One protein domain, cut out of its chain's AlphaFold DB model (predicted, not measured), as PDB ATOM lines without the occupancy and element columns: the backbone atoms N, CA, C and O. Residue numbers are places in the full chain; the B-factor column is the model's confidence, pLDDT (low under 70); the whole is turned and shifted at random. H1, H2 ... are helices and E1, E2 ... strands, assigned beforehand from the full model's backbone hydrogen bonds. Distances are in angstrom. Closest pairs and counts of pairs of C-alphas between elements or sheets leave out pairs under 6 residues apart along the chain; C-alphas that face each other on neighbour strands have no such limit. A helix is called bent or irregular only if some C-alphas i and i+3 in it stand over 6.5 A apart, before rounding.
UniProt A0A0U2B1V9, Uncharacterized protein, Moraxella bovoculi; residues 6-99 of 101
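This is residues 6 to 99 of the 101 residues of an uncharacterized protein of Moraxella bovoculi (UniProt A0A0U2B1V9). A strongly twisted sheet of five strands curls round one long helix, H2, which packs on one face. Small helix H1 follows directly on the end of E4 and stands up from the sheet there, H3 only grazes the sheet, and residues 55 to 60 and 86 to 91 stand free. The 94 printed residues hold E1 E2 E3 E4 H1 E5 H2 H3 in chain order, a mixed class of helices and strands; the mixed sheet runs E1, E2, E3, E4, E5. The whole is compact, with a radius of gyration of the C-alphas of 12.9 A and spans of 38 by 26 by 22 A.

Look first at E1 (residues 6 to 10), E2 (14 to 19), E3 (29 to 36) and E4 (39 to 47): they form a meander, each strand the antiparallel neighbour of the one before, and three hairpins. N 8 and O 16 of E1 and E2 are 2.8 A apart; for E2 and E3, N 33 and O 17 are at 2.7 A; for E3 and E4, N 41 and O 34 are at 2.8 A. E5 (66 to 69), an edge strand like E1, is parallel to E4, with N 67 and O 44 at 2.8 A. E4, H1 (48 to 55) and E5 make a strand-helix-strand unit, two parallel neighbour strands with a helix between, and its crossover is right-handed. H2 (74 to 86) is on one face of the sheet, giving two layers; the closest C-alphas to E1 are Leu 8 and Lys 74, 6.5 A apart, and to E5 Val 69 and Ser 76, 6.7 A. H1 is on the sheet, its Leu 48 C-alpha 5.9 A from that of Val 69, and is apart from H2. H3 (92 to 95) is close to H2 but not clearly touching, the closest C-alphas being Val 85 and Phe 92 at 7.6 A. Residues 97 to 98 pair antiparallel with residues 41 to 42 of E4. Every O i to N i+4 pair of H2 is within hydrogen-bond range; H1 has 2 of 4, and 3 of 5 O i to N i+3 pairs; H3 is too short for an i+4 pair.

Find C-alpha 6 at (47.738, -16.404, 8.441), where E1 begins. E4 runs 26.0 A from C-alpha 39 to C-alpha 47 at (44.221, -4.850, -7.654); E3 spans 21.9 A, and E2 17.1 A. H2 runs 18.2 A from C-alpha 74 to C-alpha 86 at (32.833, 0.763, 10.371). H1 is irregular: C-alphas 49 and 52 are 7.3 A apart.

The C-alphas of Asn 12 and Ser 56, the two farthest apart, are 39.8 A from each other. The printed part has no cut, and no link is long. Confidence is low, under 70, at residues 20 to 27 and 51 to 64; the mean pLDDT of the printed part is 81.2.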
ATOM      1  N   GLU A   6      47.186 -17.536   7.707       90.00
ATOM      2  CA  GLU A   6      47.738 -16.404   8.441       90.00
ATOM      3  C   GLU A   6      46.605 -15.490   8.920       90.00
ATOM      4  O   GLU A   6      45.754 -15.069   8.137       90.00
ATOM      5  N   THR A   7      46.615 -15.131  10.206       92.50
ATOM      6  CA  THR A   7      45.767 -14.053  10.725       92.50
ATOM      7  C   THR A   7      46.379 -12.705  10.344       92.50
ATOM      8  O   THR A   7      47.410 -12.314  10.886       92.50
ATOM      9  N   LEU A   8      45.723 -11.976   9.440       92.88
ATOM     10  CA  LEU A   8      46.136 -10.635   9.018       92.88
ATOM     11  C   LEU A   8      45.768  -9.576  10.066       92.88
ATOM     12  O   LEU A   8      46.511  -8.623  10.290       92.88
ATOM     13  N   TYR A   9      44.615  -9.743  10.716       95.12
ATOM     14  CA  TYR A   9      44.099  -8.825  11.731       95.12
ATOM     15  C   TYR A   9      43.182  -9.557  12.708       95.12
ATOM     16  O   TYR A   9      42.454 -10.467  12.308       95.12
ATOM     17  N   LYS A  10      43.183  -9.140  13.979       95.56
ATOM     18  CA  LYS A  10      42.269  -9.663  14.994       95.56
ATOM     19  C   LYS A  10      42.007  -8.654  16.107       95.56
ATOM     20  O   LYS A  10      42.946  -8.152  16.722       95.56
ATOM     21  N   ASP A  11      40.734  -8.438  16.408       94.25
ATOM     22  CA  ASP A  11      40.258  -7.783  17.624       94.25
ATOM     23  C   ASP A  11      39.096  -8.577  18.263       94.25
ATOM     24  O   ASP A  11      38.899  -9.760  17.978       94.25
ATOM     25  N   ASN A  12      38.348  -7.960  19.184       90.06
ATOM     26  CA  ASN A  12      37.251  -8.627  19.894       90.06
ATOM     27  C   ASN A  12      36.016  -8.923  19.021       90.06
ATOM     28  O   ASN A  12      35.149  -9.681  19.455       90.06
ATOM     29  N   GLN A  13      35.871  -8.287  17.858       90.50
ATOM     30  CA  GLN A  13      34.673  -8.360  17.013       90.50
ATOM     31  C   GLN A  13      34.969  -8.789  15.574       90.50
ATOM     32  O   GLN A  13      34.040  -9.223  14.889       90.50
ATOM     33  N   LEU A  14      36.219  -8.682  15.132       94.44
ATOM     34  CA  LEU A  14      36.665  -8.903  13.768       94.44
ATOM     35  C   LEU A  14      37.957  -9.723  13.745       94.44
ATOM     36  O   LEU A  14      38.937  -9.404  14.417       94.44
ATOM     37  N   GLU A  15      37.989 -10.734  12.891       96.06
ATOM     38  CA  GLU A  15      39.200 -11.463  12.532       96.06
ATOM     39  C   GLU A  15      39.287 -11.593  11.008       96.06
ATOM     40  O   GLU A  15      38.298 -11.901  10.348       96.06
ATOM     41  N   ILE A  16      40.467 -11.323  10.449       94.69
ATOM     42  CA  ILE A  16      40.756 -11.423   9.015       94.69
ATOM     43  C   ILE A  16      41.853 -12.463   8.839       94.69
ATOM     44  O   ILE A  16      42.917 -12.357   9.455       94.69
ATOM     45  N   GLN A  17      41.603 -13.455   7.995       93.31
ATOM     46  CA  GLN A  17      42.518 -14.565   7.743       93.31
ATOM     47  C   GLN A  17      42.728 -14.761   6.247       93.31
ATOM     48  O   GLN A  17      41.801 -14.576   5.475       93.31
ATOM     49  N   SER A  18      43.920 -15.167   5.832       89.19
ATOM     50  CA  SER A  18      44.233 -15.503   4.438       89.19
ATOM     51  C   SER A  18      45.023 -16.800   4.412       89.19
ATOM     52  O   SER A  18      45.824 -17.039   5.316       89.19
ATOM     53  N   TYR A  19      44.845 -17.624   3.382       79.88
ATOM     54  CA  TYR A  19      45.887 -18.601   3.058       79.88
ATOM     55  C   TYR A  19      47.136 -17.834   2.611       79.88
ATOM     56  O   TYR A  19      46.970 -16.750   2.051       79.88
ATOM     57  N   ASP A  20      48.321 -18.344   2.981       69.12
ATOM     58  CA  ASP A  20      49.679 -17.845   2.693       69.12
ATOM     59  C   ASP A  20      49.644 -16.622   1.767       69.12
ATOM     60  O   ASP A  20      49.304 -16.781   0.597       69.12
ATOM     61  N   PHE A  21      49.890 -15.407   2.297       64.94
ATOM     62  CA  PHE A  21      49.729 -14.121   1.585       64.94
ATOM     63  C   PHE A  21      50.799 -13.946   0.491       64.94
ATOM     64  O   PHE A  21      51.602 -13.014   0.467       64.94
ATOM     65  N   ILE A  22      50.859 -14.913  -0.398       60.62
ATOM     66  CA  ILE A  22      51.570 -14.952  -1.647       60.62
ATOM     67  C   ILE A  22      50.452 -14.694  -2.642       60.62
ATOM     68  O   ILE A  22      49.453 -15.404  -2.647       60.62
ATOM     69  N   THR A  23      50.562 -13.642  -3.444       58.25
ATOM     70  CA  THR A  23      49.603 -13.380  -4.518       58.25
ATOM     71  C   THR A  23      49.554 -14.609  -5.430       58.25
ATOM     72  O   THR A  23      50.438 -14.814  -6.259       58.25
ATOM     73  N   GLU A  24      48.552 -15.474  -5.232       52.03
ATOM     74  CA  GLU A  24      48.523 -16.833  -5.799       52.03
ATOM     75  C   GLU A  24      48.317 -16.842  -7.318       52.03
ATOM     76  O   GLU A  24      48.387 -17.880  -7.973       52.03
ATOM     77  N   SER A  25      48.093 -15.679  -7.921       51.78
ATOM     78  CA  SER A  25      47.755 -15.576  -9.325       51.78
ATOM     79  C   SER A  25      48.588 -14.520 -10.037       51.78
ATOM     80  O   SER A  25      48.800 -13.406  -9.559       51.78
ATOM     81  N   SER A  26      48.954 -14.835 -11.279       53.25
ATOM     82  CA  SER A  26      49.460 -13.901 -12.295       53.25
ATOM     83  C   SER A  26      48.504 -12.729 -12.608       53.25
ATOM     84  O   SER A  26      48.799 -11.919 -13.488       53.25
ATOM     85  N   TYR A  27      47.378 -12.637 -11.895       56.09
ATOM     86  CA  TYR A  27      46.290 -11.679 -12.057       56.09
ATOM     87  C   TYR A  27      46.122 -10.733 -10.857       56.09
ATOM     88  O   TYR A  27      45.248  -9.875 -10.904       56.09
ATOM     89  N   GLY A  28      46.940 -10.866  -9.802       70.69
ATOM     90  CA  GLY A  28      46.890  -9.949  -8.661       70.69
ATOM     91  C   GLY A  28      45.579 -10.056  -7.881       70.69
ATOM     92  O   GLY A  28      44.900  -9.047  -7.687       70.69
ATOM     93  N   MET A  29      45.234 -11.276  -7.455       79.25
ATOM     94  CA  MET A  29      44.105 -11.588  -6.570       79.25
ATOM     95  C   MET A  29      44.596 -12.285  -5.295       79.25
ATOM     96  O   MET A  29      45.564 -13.047  -5.352       79.25
ATOM     97  N   VAL A  30      43.914 -12.041  -4.173       83.50
ATOM     98  CA  VAL A  30      44.091 -12.773  -2.906       83.50
ATOM     99  C   VAL A  30      42.728 -13.160  -2.347       83.50
ATOM    100  O   VAL A  30      41.866 -12.294  -2.195       83.50
ATOM    101  N   ASP A  31      42.562 -14.437  -2.009       86.00
ATOM    102  CA  ASP A  31      41.395 -14.933  -1.279       86.00
ATOM    103  C   ASP A  31      41.639 -14.871   0.228       86.00
ATOM    104  O   ASP A  31      42.721 -15.190   0.724       86.00
ATOM    105  N   PHE A  32      40.620 -14.449   0.968       89.56
ATOM    106  CA  PHE A  32      40.684 -14.278   2.412       89.56
ATOM    107  C   PHE A  32      39.309 -14.506   3.053       89.56
ATOM    108  O   PHE A  32      38.278 -14.587   2.388       89.56
ATOM    109  N   PHE A  33      39.295 -14.619   4.374       92.12
ATOM    110  CA  PHE A  33      38.103 -14.812   5.183       92.12
ATOM    111  C   PHE A  33      37.955 -13.675   6.179       92.12
ATOM    112  O   PHE A  33      38.935 -13.218   6.776       92.12
ATOM    113  N   ILE A  34      36.710 -13.262   6.392       93.50
ATOM    114  CA  ILE A  34      36.333 -12.314   7.436       93.50
ATOM    115  C   ILE A  34      35.472 -13.057   8.450       93.50
ATOM    116  O   ILE A  34      34.487 -13.685   8.084       93.50
ATOM    117  N   TYR A  35      35.798 -12.945   9.732       93.75
ATOM    118  CA  TYR A  35      34.959 -13.407  10.830       93.75
ATOM    119  C   TYR A  35      34.505 -12.195  11.629       93.75
ATOM    120  O   TYR A  35      35.273 -11.629  12.405       93.75
ATOM    121  N   HIS A  36      33.257 -11.780  11.434       91.94
ATOM    122  CA  HIS A  36      32.684 -10.615  12.099       91.94
ATOM    123  C   HIS A  36      31.549 -11.057  13.026       91.94
ATOM    124  O   HIS A  36      30.577 -11.675  12.592       91.94
ATOM    125  N   LYS A  37      31.691 -10.775  14.328       89.50
ATOM    126  CA  LYS A  37      30.750 -11.179  15.396       89.50
ATOM    127  C   LYS A  37      30.423 -12.682  15.399       89.50
ATOM    128  O   LYS A  37      29.310 -13.081  15.729       89.50
ATOM    129  N   GLY A  38      31.405 -13.513  15.047       87.19
ATOM    130  CA  GLY A  38      31.274 -14.972  15.008       87.19
ATOM    131  C   GLY A  38      30.664 -15.538  13.721       87.19
ATOM    132  O   GLY A  38      30.528 -16.753  13.624       87.19
ATOM    133  N   ILE A  39      30.331 -14.695  12.740       90.88
ATOM    134  CA  ILE A  39      29.869 -15.121  11.412       90.88
ATOM    135  C   ILE A  39      31.053 -15.059  10.447       90.88
ATOM    136  O   ILE A  39      31.759 -14.050  10.414       90.88
ATOM    137  N   GLY A  40      31.281 -16.142   9.701       91.38
ATOM    138  CA  GLY A  40      32.359 -16.253   8.721       91.38
ATOM    139  C   GLY A  40      31.890 -15.930   7.305       91.38
ATOM    140  O   GLY A  40      30.822 -16.378   6.892       91.38
ATOM    141  N   TYR A  41      32.713 -15.199   6.562       91.25
ATOM    142  CA  TYR A  41      32.464 -14.769   5.191       91.25
ATOM    143  C   TYR A  41      33.664 -15.119   4.304       91.25
ATOM    144  O   TYR A  41      34.812 -14.972   4.734       91.25
ATOM    145  N   SER A  42      33.404 -15.576   3.077       88.25
ATOM    146  CA  SER A  42      34.434 -15.784   2.046       88.25
ATOM    147  C   SER A  42      34.611 -14.506   1.245       88.25
ATOM    148  O   SER A  42      33.616 -13.867   0.921       88.25
ATOM    149  N   CYS A  43      35.845 -14.101   0.943       89.12
ATOM    150  CA  CYS A  43      36.126 -12.851   0.246       89.12
ATOM    151  C   CYS A  43      37.309 -12.977  -0.716       89.12
ATOM    152  O   CYS A  43      38.238 -13.749  -0.480       89.12
ATOM    153  N   SER A  44      37.315 -12.131  -1.746       86.69
ATOM    154  CA  SER A  44      38.438 -11.996  -2.679       86.69
ATOM    155  C   SER A  44      38.808 -10.523  -2.841       86.69
ATOM    156  O   SER A  44      37.938  -9.654  -2.923       86.69
ATOM    157  N   ALA A  45      40.102 -10.215  -2.878       87.25
ATOM    158  CA  ALA A  45      40.620  -8.875  -3.130       87.25
ATOM    159  C   ALA A  45      41.323  -8.811  -4.486       87.25
ATOM    160  O   ALA A  45      42.091  -9.707  -4.827       87.25
ATOM    161  N   PHE A  46      41.113  -7.715  -5.218       84.56
ATOM    162  CA  PHE A  46      41.693  -7.480  -6.540       84.56
ATOM    163  C   PHE A  46      42.417  -6.139  -6.611       84.56
ATOM    164  O   PHE A  46      41.943  -5.135  -6.075       84.56
ATOM    165  N   CYS A  47      43.537  -6.099  -7.331       82.00
ATOM    166  CA  CYS A  47      44.221  -4.850  -7.654       82.00
ATOM    167  C   CYS A  47      43.497  -4.098  -8.783       82.00
ATOM    168  O   CYS A  47      43.266  -4.659  -9.854       82.00
ATOM    169  N   LEU A  48      43.219  -2.803  -8.596       76.62
ATOM    170  CA  LEU A  48      42.594  -1.938  -9.603       76.62
ATOM    171  C   LEU A  48      43.352  -1.957 -10.942       76.62
ATOM    172  O   LEU A  48      42.730  -1.965 -11.999       76.62
ATOM    173  N   ASN A  49      44.687  -2.005 -10.896       76.19
ATOM    174  CA  ASN A  49      45.535  -2.026 -12.094       76.19
ATOM    175  C   ASN A  49      45.377  -3.306 -12.931       76.19
ATOM    176  O   ASN A  49      45.743  -3.316 -14.104       76.19
ATOM    177  N   ASP A  50      44.844  -4.376 -12.341       72.75
ATOM    178  CA  ASP A  50      44.627  -5.656 -13.008       72.75
ATOM    179  C   ASP A  50      43.145  -5.903 -13.329       72.75
ATOM    180  O   ASP A  50      42.822  -6.901 -13.973       72.75
ATOM    181  N   VAL A  51      42.243  -4.972 -12.975       69.19
ATOM    182  CA  VAL A  51      40.796  -5.097 -13.231       69.19
ATOM    183  C   VAL A  51      40.509  -5.340 -14.709       69.19
ATOM    184  O   VAL A  51      39.719  -6.218 -15.020       69.19
ATOM    185  N   GLU A  52      41.192  -4.674 -15.645       67.00
ATOM    186  CA  GLU A  52      40.993  -4.919 -17.089       67.00
ATOM    187  C   GLU A  52      41.345  -6.363 -17.514       67.00
ATOM    188  O   GLU A  52      40.687  -6.954 -18.379       67.00
ATOM    189  N   LYS A  53      42.348  -6.978 -16.873       67.62
ATOM    190  CA  LYS A  53      42.723  -8.385 -17.104       67.62
ATOM    191  C   LYS A  53      41.726  -9.354 -16.465       67.62
ATOM    192  O   LYS A  53      41.542 -10.458 -16.966       67.62
ATOM    193  N   ILE A  54      41.092  -8.940 -15.369       64.69
ATOM    194  CA  ILE A  54      40.072  -9.712 -14.654       64.69
ATOM    195  C   ILE A  54      38.737  -9.667 -15.413       64.69
ATOM    196  O   ILE A  54      38.125 -10.709 -15.622       64.69
ATOM    197  N   VAL A  55      38.324  -8.493 -15.914       64.56
ATOM    198  CA  VAL A  55      37.091  -8.293 -16.711       64.56
ATOM    199  C   VAL A  55      37.092  -9.148 -17.979       64.56
ATOM    200  O   VAL A  55      36.059  -9.675 -18.381       64.56
ATOM    201  N   SER A  56      38.253  -9.303 -18.617       63.50
ATOM    202  CA  SER A  56      38.400 -10.101 -19.840       63.50
ATOM    203  C   SER A  56      38.370 -11.614 -19.598       63.50
ATOM    204  O   SER A  56      38.319 -12.388 -20.555       63.50
ATOM    205  N   ASN A  57      38.365 -12.050 -18.336       59.81
ATOM    206  CA  ASN A  57      38.262 -13.445 -17.947       59.81
ATOM    207  C   ASN A  57      36.899 -13.673 -17.280       59.81
ATOM    208  O   ASN A  57      36.759 -13.555 -16.066       59.81
ATOM    209  N   GLU A  58      35.889 -14.015 -18.090       53.88
ATOM    210  CA  GLU A  58      34.476 -14.188 -17.687       53.88
ATOM    211  C   GLU A  58      34.262 -15.116 -16.473       53.88
ATOM    212  O   GLU A  58      33.200 -15.093 -15.862       53.88
ATOM    213  N   LYS A  59      35.266 -15.917 -16.093       57.09
ATOM    214  CA  LYS A  59      35.235 -16.791 -14.913       57.09
ATOM    215  C   LYS A  59      35.409 -16.066 -13.575       57.09
ATOM    216  O   LYS A  59      35.062 -16.648 -12.555       57.09
ATOM    217  N   PHE A  60      35.960 -14.851 -13.567       53.78
ATOM    218  CA  PHE A  60      36.236 -14.078 -12.346       53.78
ATOM    219  C   PHE A  60      35.264 -12.921 -12.133       53.78
ATOM    220  O   PHE A  60      35.221 -12.329 -11.057       53.78
ATOM    221  N   PHE A  61      34.490 -12.570 -13.159       47.28
ATOM    222  CA  PHE A  61      33.515 -11.505 -13.036       47.28
ATOM    223  C   PHE A  61      32.313 -12.023 -12.236       47.28
ATOM    224  O   PHE A  61      31.680 -12.995 -12.639       47.28
ATOM    225  N   TRP A  62      32.015 -11.341 -11.123       50.19
ATOM    226  CA  TRP A  62      30.808 -11.459 -10.285       50.19
ATOM    227  C   TRP A  62      30.808 -12.402  -9.076       50.19
ATOM    228  O   TRP A  62      29.713 -12.710  -8.599       50.19
ATOM    229  N   SER A  63      31.941 -12.806  -8.485       53.16
ATOM    230  CA  SER A  63      31.814 -13.289  -7.104       53.16
ATOM    231  C   SER A  63      31.380 -12.104  -6.233       53.16
ATOM    232  O   SER A  63      32.132 -11.155  -5.993       53.16
ATOM    233  N   ILE A  64      30.125 -12.147  -5.777       58.00
ATOM    234  CA  ILE A  64      29.697 -11.495  -4.533       58.00
ATOM    235  C   ILE A  64      30.839 -11.727  -3.532       58.00
ATOM    236  O   ILE A  64      31.418 -12.816  -3.536       58.00
ATOM    237  N   SER A  65      31.183 -10.729  -2.712       74.06
ATOM    238  CA  SER A  65      32.355 -10.722  -1.809       74.06
ATOM    239  C   SER A  65      33.689 -10.217  -2.368       74.06
ATOM    240  O   SER A  65      34.746 -10.526  -1.815       74.06
ATOM    241  N   SER A  66      33.667  -9.432  -3.445       82.56
ATOM    242  CA  SER A  66      34.889  -8.881  -4.044       82.56
ATOM    243  C   SER A  66      35.209  -7.469  -3.546       82.56
ATOM    244  O   SER A  66      34.371  -6.572  -3.633       82.56
ATOM    245  N   ILE A  67      36.445  -7.238  -3.096       87.62
ATOM    246  CA  ILE A  67      36.967  -5.911  -2.737       87.62
ATOM    247  C   ILE A  67      38.006  -5.470  -3.772       87.62
ATOM    248  O   ILE A  67      38.968  -6.182  -4.048       87.62
ATOM    249  N   ILE A  68      37.855  -4.262  -4.317       86.50
ATOM    250  CA  ILE A  68      38.850  -3.664  -5.218       86.50
ATOM    251  C   ILE A  68      39.751  -2.725  -4.413       86.50
ATOM    252  O   ILE A  68      39.283  -1.756  -3.817       86.50
ATOM    253  N   VAL A  69      41.056  -2.989  -4.426       88.12
ATOM    254  CA  VAL A  69      42.090  -2.183  -3.767       88.12
ATOM    255  C   VAL A  69      43.065  -1.613  -4.792       88.12
ATOM    256  O   VAL A  69      43.254  -2.157  -5.875       88.12
ATOM    257  N   LYS A  70      43.713  -0.489  -4.472       83.94
ATOM    258  CA  LYS A  70      44.698   0.134  -5.374       83.94
ATOM    259  C   LYS A  70      45.956  -0.725  -5.558       83.94
ATOM    260  O   LYS A  70      46.549  -0.718  -6.630       83.94
ATOM    261  N   GLU A  71      46.352  -1.425  -4.504       86.00
ATOM    262  CA  GLU A  71      47.468  -2.365  -4.458       86.00
ATOM    263  C   GLU A  71      47.100  -3.506  -3.506       86.00
ATOM    264  O   GLU A  71      46.398  -3.275  -2.517       86.00
ATOM    265  N   ILE A  72      47.554  -4.727  -3.793       86.25
ATOM    266  CA  ILE A  72      47.372  -5.848  -2.870       86.25
ATOM    267  C   ILE A  72      48.533  -5.868  -1.882       86.25
ATOM    268  O   ILE A  72      49.657  -6.242  -2.213       86.25
ATOM    269  N   SER A  73      48.223  -5.478  -0.653       88.25
ATOM    270  CA  SER A  73      49.065  -5.637   0.529       88.25
ATOM    271  C   SER A  73      48.187  -6.034   1.714       88.25
ATOM    272  O   SER A  73      46.964  -5.841   1.675       88.25
ATOM    273  N   LYS A  74      48.792  -6.577   2.773       90.06
ATOM    274  CA  LYS A  74      48.062  -6.940   3.997       90.06
ATOM    275  C   LYS A  74      47.364  -5.710   4.568       90.06
ATOM    276  O   LYS A  74      46.179  -5.747   4.879       90.06
ATOM    277  N   GLU A  75      48.081  -4.595   4.618       91.88
ATOM    278  CA  GLU A  75      47.614  -3.313   5.127       91.88
ATOM    279  C   GLU A  75      46.430  -2.773   4.316       91.88
ATOM    280  O   GLU A  75      45.459  -2.286   4.896       91.88
ATOM    281  N   SER A  76      46.482  -2.884   2.985       91.56
ATOM    282  CA  SER A  76      45.402  -2.432   2.103       91.56
ATOM    283  C   SER A  76      44.120  -3.241   2.307       91.56
ATOM    284  O   SER A  76      43.044  -2.645   2.359       91.56
ATOM    285  N   ILE A  77      44.220  -4.568   2.468       91.69
ATOM    286  CA  ILE A  77      43.057  -5.430   2.735       91.69
ATOM    287  C   ILE A  77      42.481  -5.145   4.121       91.69
ATOM    288  O   ILE A  77      41.283  -4.902   4.239       91.69
ATOM    289  N   ILE A  78      43.325  -5.112   5.160       94.25
ATOM    290  CA  ILE A  78      42.886  -4.824   6.533       94.25
ATOM    291  C   ILE A  78      42.155  -3.484   6.579       94.25
ATOM    292  O   ILE A  78      41.057  -3.399   7.124       94.25
ATOM    293  N   LYS A  79      42.731  -2.441   5.969       95.12
ATOM    294  CA  LYS A  79      42.109  -1.119   5.925       95.12
ATOM    295  C   LYS A  79      40.760  -1.147   5.209       95.12
ATOM    296  O   LYS A  79      39.797  -0.619   5.751       95.12
ATOM    297  N   ALA A  80      40.678  -1.771   4.034       93.00
ATOM    298  CA  ALA A  80      39.431  -1.839   3.278       93.00
ATOM    299  C   ALA A  80      38.326  -2.566   4.059       93.00
ATOM    300  O   ALA A  80      37.200  -2.080   4.126       93.00
ATOM    301  N   VAL A  81      38.650  -3.689   4.707       93.19
ATOM    302  CA  VAL A  81      37.694  -4.415   5.552       93.19
ATOM    303  C   VAL A  81      37.264  -3.563   6.744       93.19
ATOM    304  O   VAL A  81      36.072  -3.477   7.016       93.19
ATOM    305  N   LEU A  82      38.195  -2.896   7.435       93.81
ATOM    306  CA  LEU A  82      37.860  -2.010   8.554       93.81
ATOM    307  C   LEU A  82      36.958  -0.850   8.123       93.81
ATOM    308  O   LEU A  82      36.020  -0.522   8.846       93.81
ATOM    309  N   ASP A  83      37.213  -0.242   6.965       93.31
ATOM    310  CA  ASP A  83      36.368   0.825   6.426       93.31
ATOM    311  C   ASP A  83      34.940   0.302   6.175       93.31
ATOM    312  O   ASP A  83      33.978   0.947   6.586       93.31
ATOM    313  N   ILE A  84      34.792  -0.909   5.618       91.19
ATOM    314  CA  ILE A  84      33.483  -1.545   5.386       91.19
ATOM    315  C   ILE A  84      32.782  -1.900   6.711       91.19
ATOM    316  O   ILE A  84      31.601  -1.606   6.864       91.19
ATOM    317  N   VAL A  85      33.487  -2.486   7.694       89.94
ATOM    318  CA  VAL A  85      32.938  -2.815   9.036       89.94
ATOM    319  C   VAL A  85      32.431  -1.574   9.763       89.94
ATOM    320  O   VAL A  85      31.404  -1.624  10.443       89.94
ATOM    321  N   ASN A  86      33.158  -0.464   9.653       90.31
ATOM    322  CA  ASN A  86      32.833   0.763  10.371       90.31
ATOM    323  C   ASN A  86      31.792   1.631   9.650       90.31
ATOM    324  O   ASN A  86      31.223   2.537  10.271       90.31
ATOM    325  N   ASP A  87      31.514   1.362   8.374       91.00
ATOM    326  CA  ASP A  87      30.495   2.074   7.615       91.00
ATOM    327  C   ASP A  87      29.089   1.549   7.943       91.00
ATOM    328  O   ASP A  87      28.646   0.495   7.495       91.00
ATOM    329  N   LYS A  88      28.341   2.343   8.714       87.81
ATOM    330  CA  LYS A  88      26.964   2.024   9.128       87.81
ATOM    331  C   LYS A  88      25.944   2.059   7.987       87.81
ATOM    332  O   LYS A  88      24.799   1.676   8.215       87.81
ATOM    333  N   SER A  89      26.309   2.587   6.821       90.62
ATOM    334  CA  SER A  89      25.444   2.586   5.638       90.62
ATOM    335  C   SER A  89      25.499   1.267   4.867       90.62
ATOM    336  O   SER A  89      24.629   1.018   4.036       90.62
ATOM    337  N   LEU A  90      26.489   0.419   5.163       84.88
ATOM    338  CA  LEU A  90      26.707  -0.858   4.505       84.88
ATOM    339  C   LEU A  90      26.149  -2.018   5.337       84.88
ATOM    340  O   LEU A  90      26.223  -2.030   6.567       84.88
ATOM    341  N   CYS A  91      25.613  -3.024   4.650       83.31
ATOM    342  CA  CYS A  91      25.204  -4.291   5.242       83.31
ATOM    343  C   CYS A  91      26.193  -5.381   4.819       83.31
ATOM    344  O   CYS A  91      26.387  -5.612   3.630       83.31
ATOM    345  N   PHE A  92      26.820  -6.056   5.789       80.69
ATOM    346  CA  PHE A  92      27.813  -7.106   5.517       80.69
ATOM    347  C   PHE A  92      27.248  -8.259   4.694       80.69
ATOM    348  O   PHE A  92      27.908  -8.726   3.772       80.69
ATOM    349  N   GLU A  93      26.027  -8.678   5.021       81.44
ATOM    350  CA  GLU A  93      25.336  -9.801   4.380       81.44
ATOM    351  C   GLU A  93      24.940  -9.490   2.927       81.44
ATOM    352  O   GLU A  93      24.786 -10.404   2.128       81.44
ATOM    353  N   ASP A  94      24.848  -8.207   2.559       82.12
ATOM    354  CA  ASP A  94      24.591  -7.793   1.174       82.12
ATOM    355  C   ASP A  94      25.879  -7.738   0.332       82.12
ATOM    356  O   ASP A  94      25.826  -7.706  -0.898       82.12
ATOM    357  N   ILE A  95      27.043  -7.677   0.986       81.38
ATOM    358  CA  ILE A  95      28.348  -7.497   0.336       81.38
ATOM    359  C   ILE A  95      29.086  -8.828   0.216       81.38
ATOM    360  O   ILE A  95      29.699  -9.091  -0.823       81.38
ATOM    361  N   PHE A  96      29.048  -9.644   1.271       86.44
ATOM    362  CA  PHE A  96      29.838 -10.860   1.397       86.44
ATOM    363  C   PHE A  96      28.964 -12.108   1.553       86.44
ATOM    364  O   PHE A  96      27.948 -12.098   2.241       86.44
ATOM    365  N   VAL A  97      29.418 -13.205   0.958       84.44
ATOM    366  CA  VAL A  97      28.818 -14.536   1.015       84.44
ATOM    367  C   VAL A  97      29.246 -15.197   2.312       84.44
ATOM    368  O   VAL A  97      30.441 -15.274   2.629       84.44
ATOM    369  N   ARG A  98      28.266 -15.676   3.074       88.69
ATOM    370  CA  ARG A  98      28.531 -16.393   4.314       88.69
ATOM    371  C   ARG A  98      29.082 -17.786   4.015       88.69
ATOM    372  O   ARG A  98      28.710 -18.416   3.036       88.69
ATOM    373  N   LEU A  99      29.965 -18.282   4.877       85.12
ATOM    374  CA  LEU A  99      30.570 -19.612   4.721       85.12
ATOM    375  C   LEU A  99      29.606 -20.774   5.006       85.12
ATOM    376  O   LEU A  99      29.950 -21.921   4.732       85.12
TER     377      LEU A  99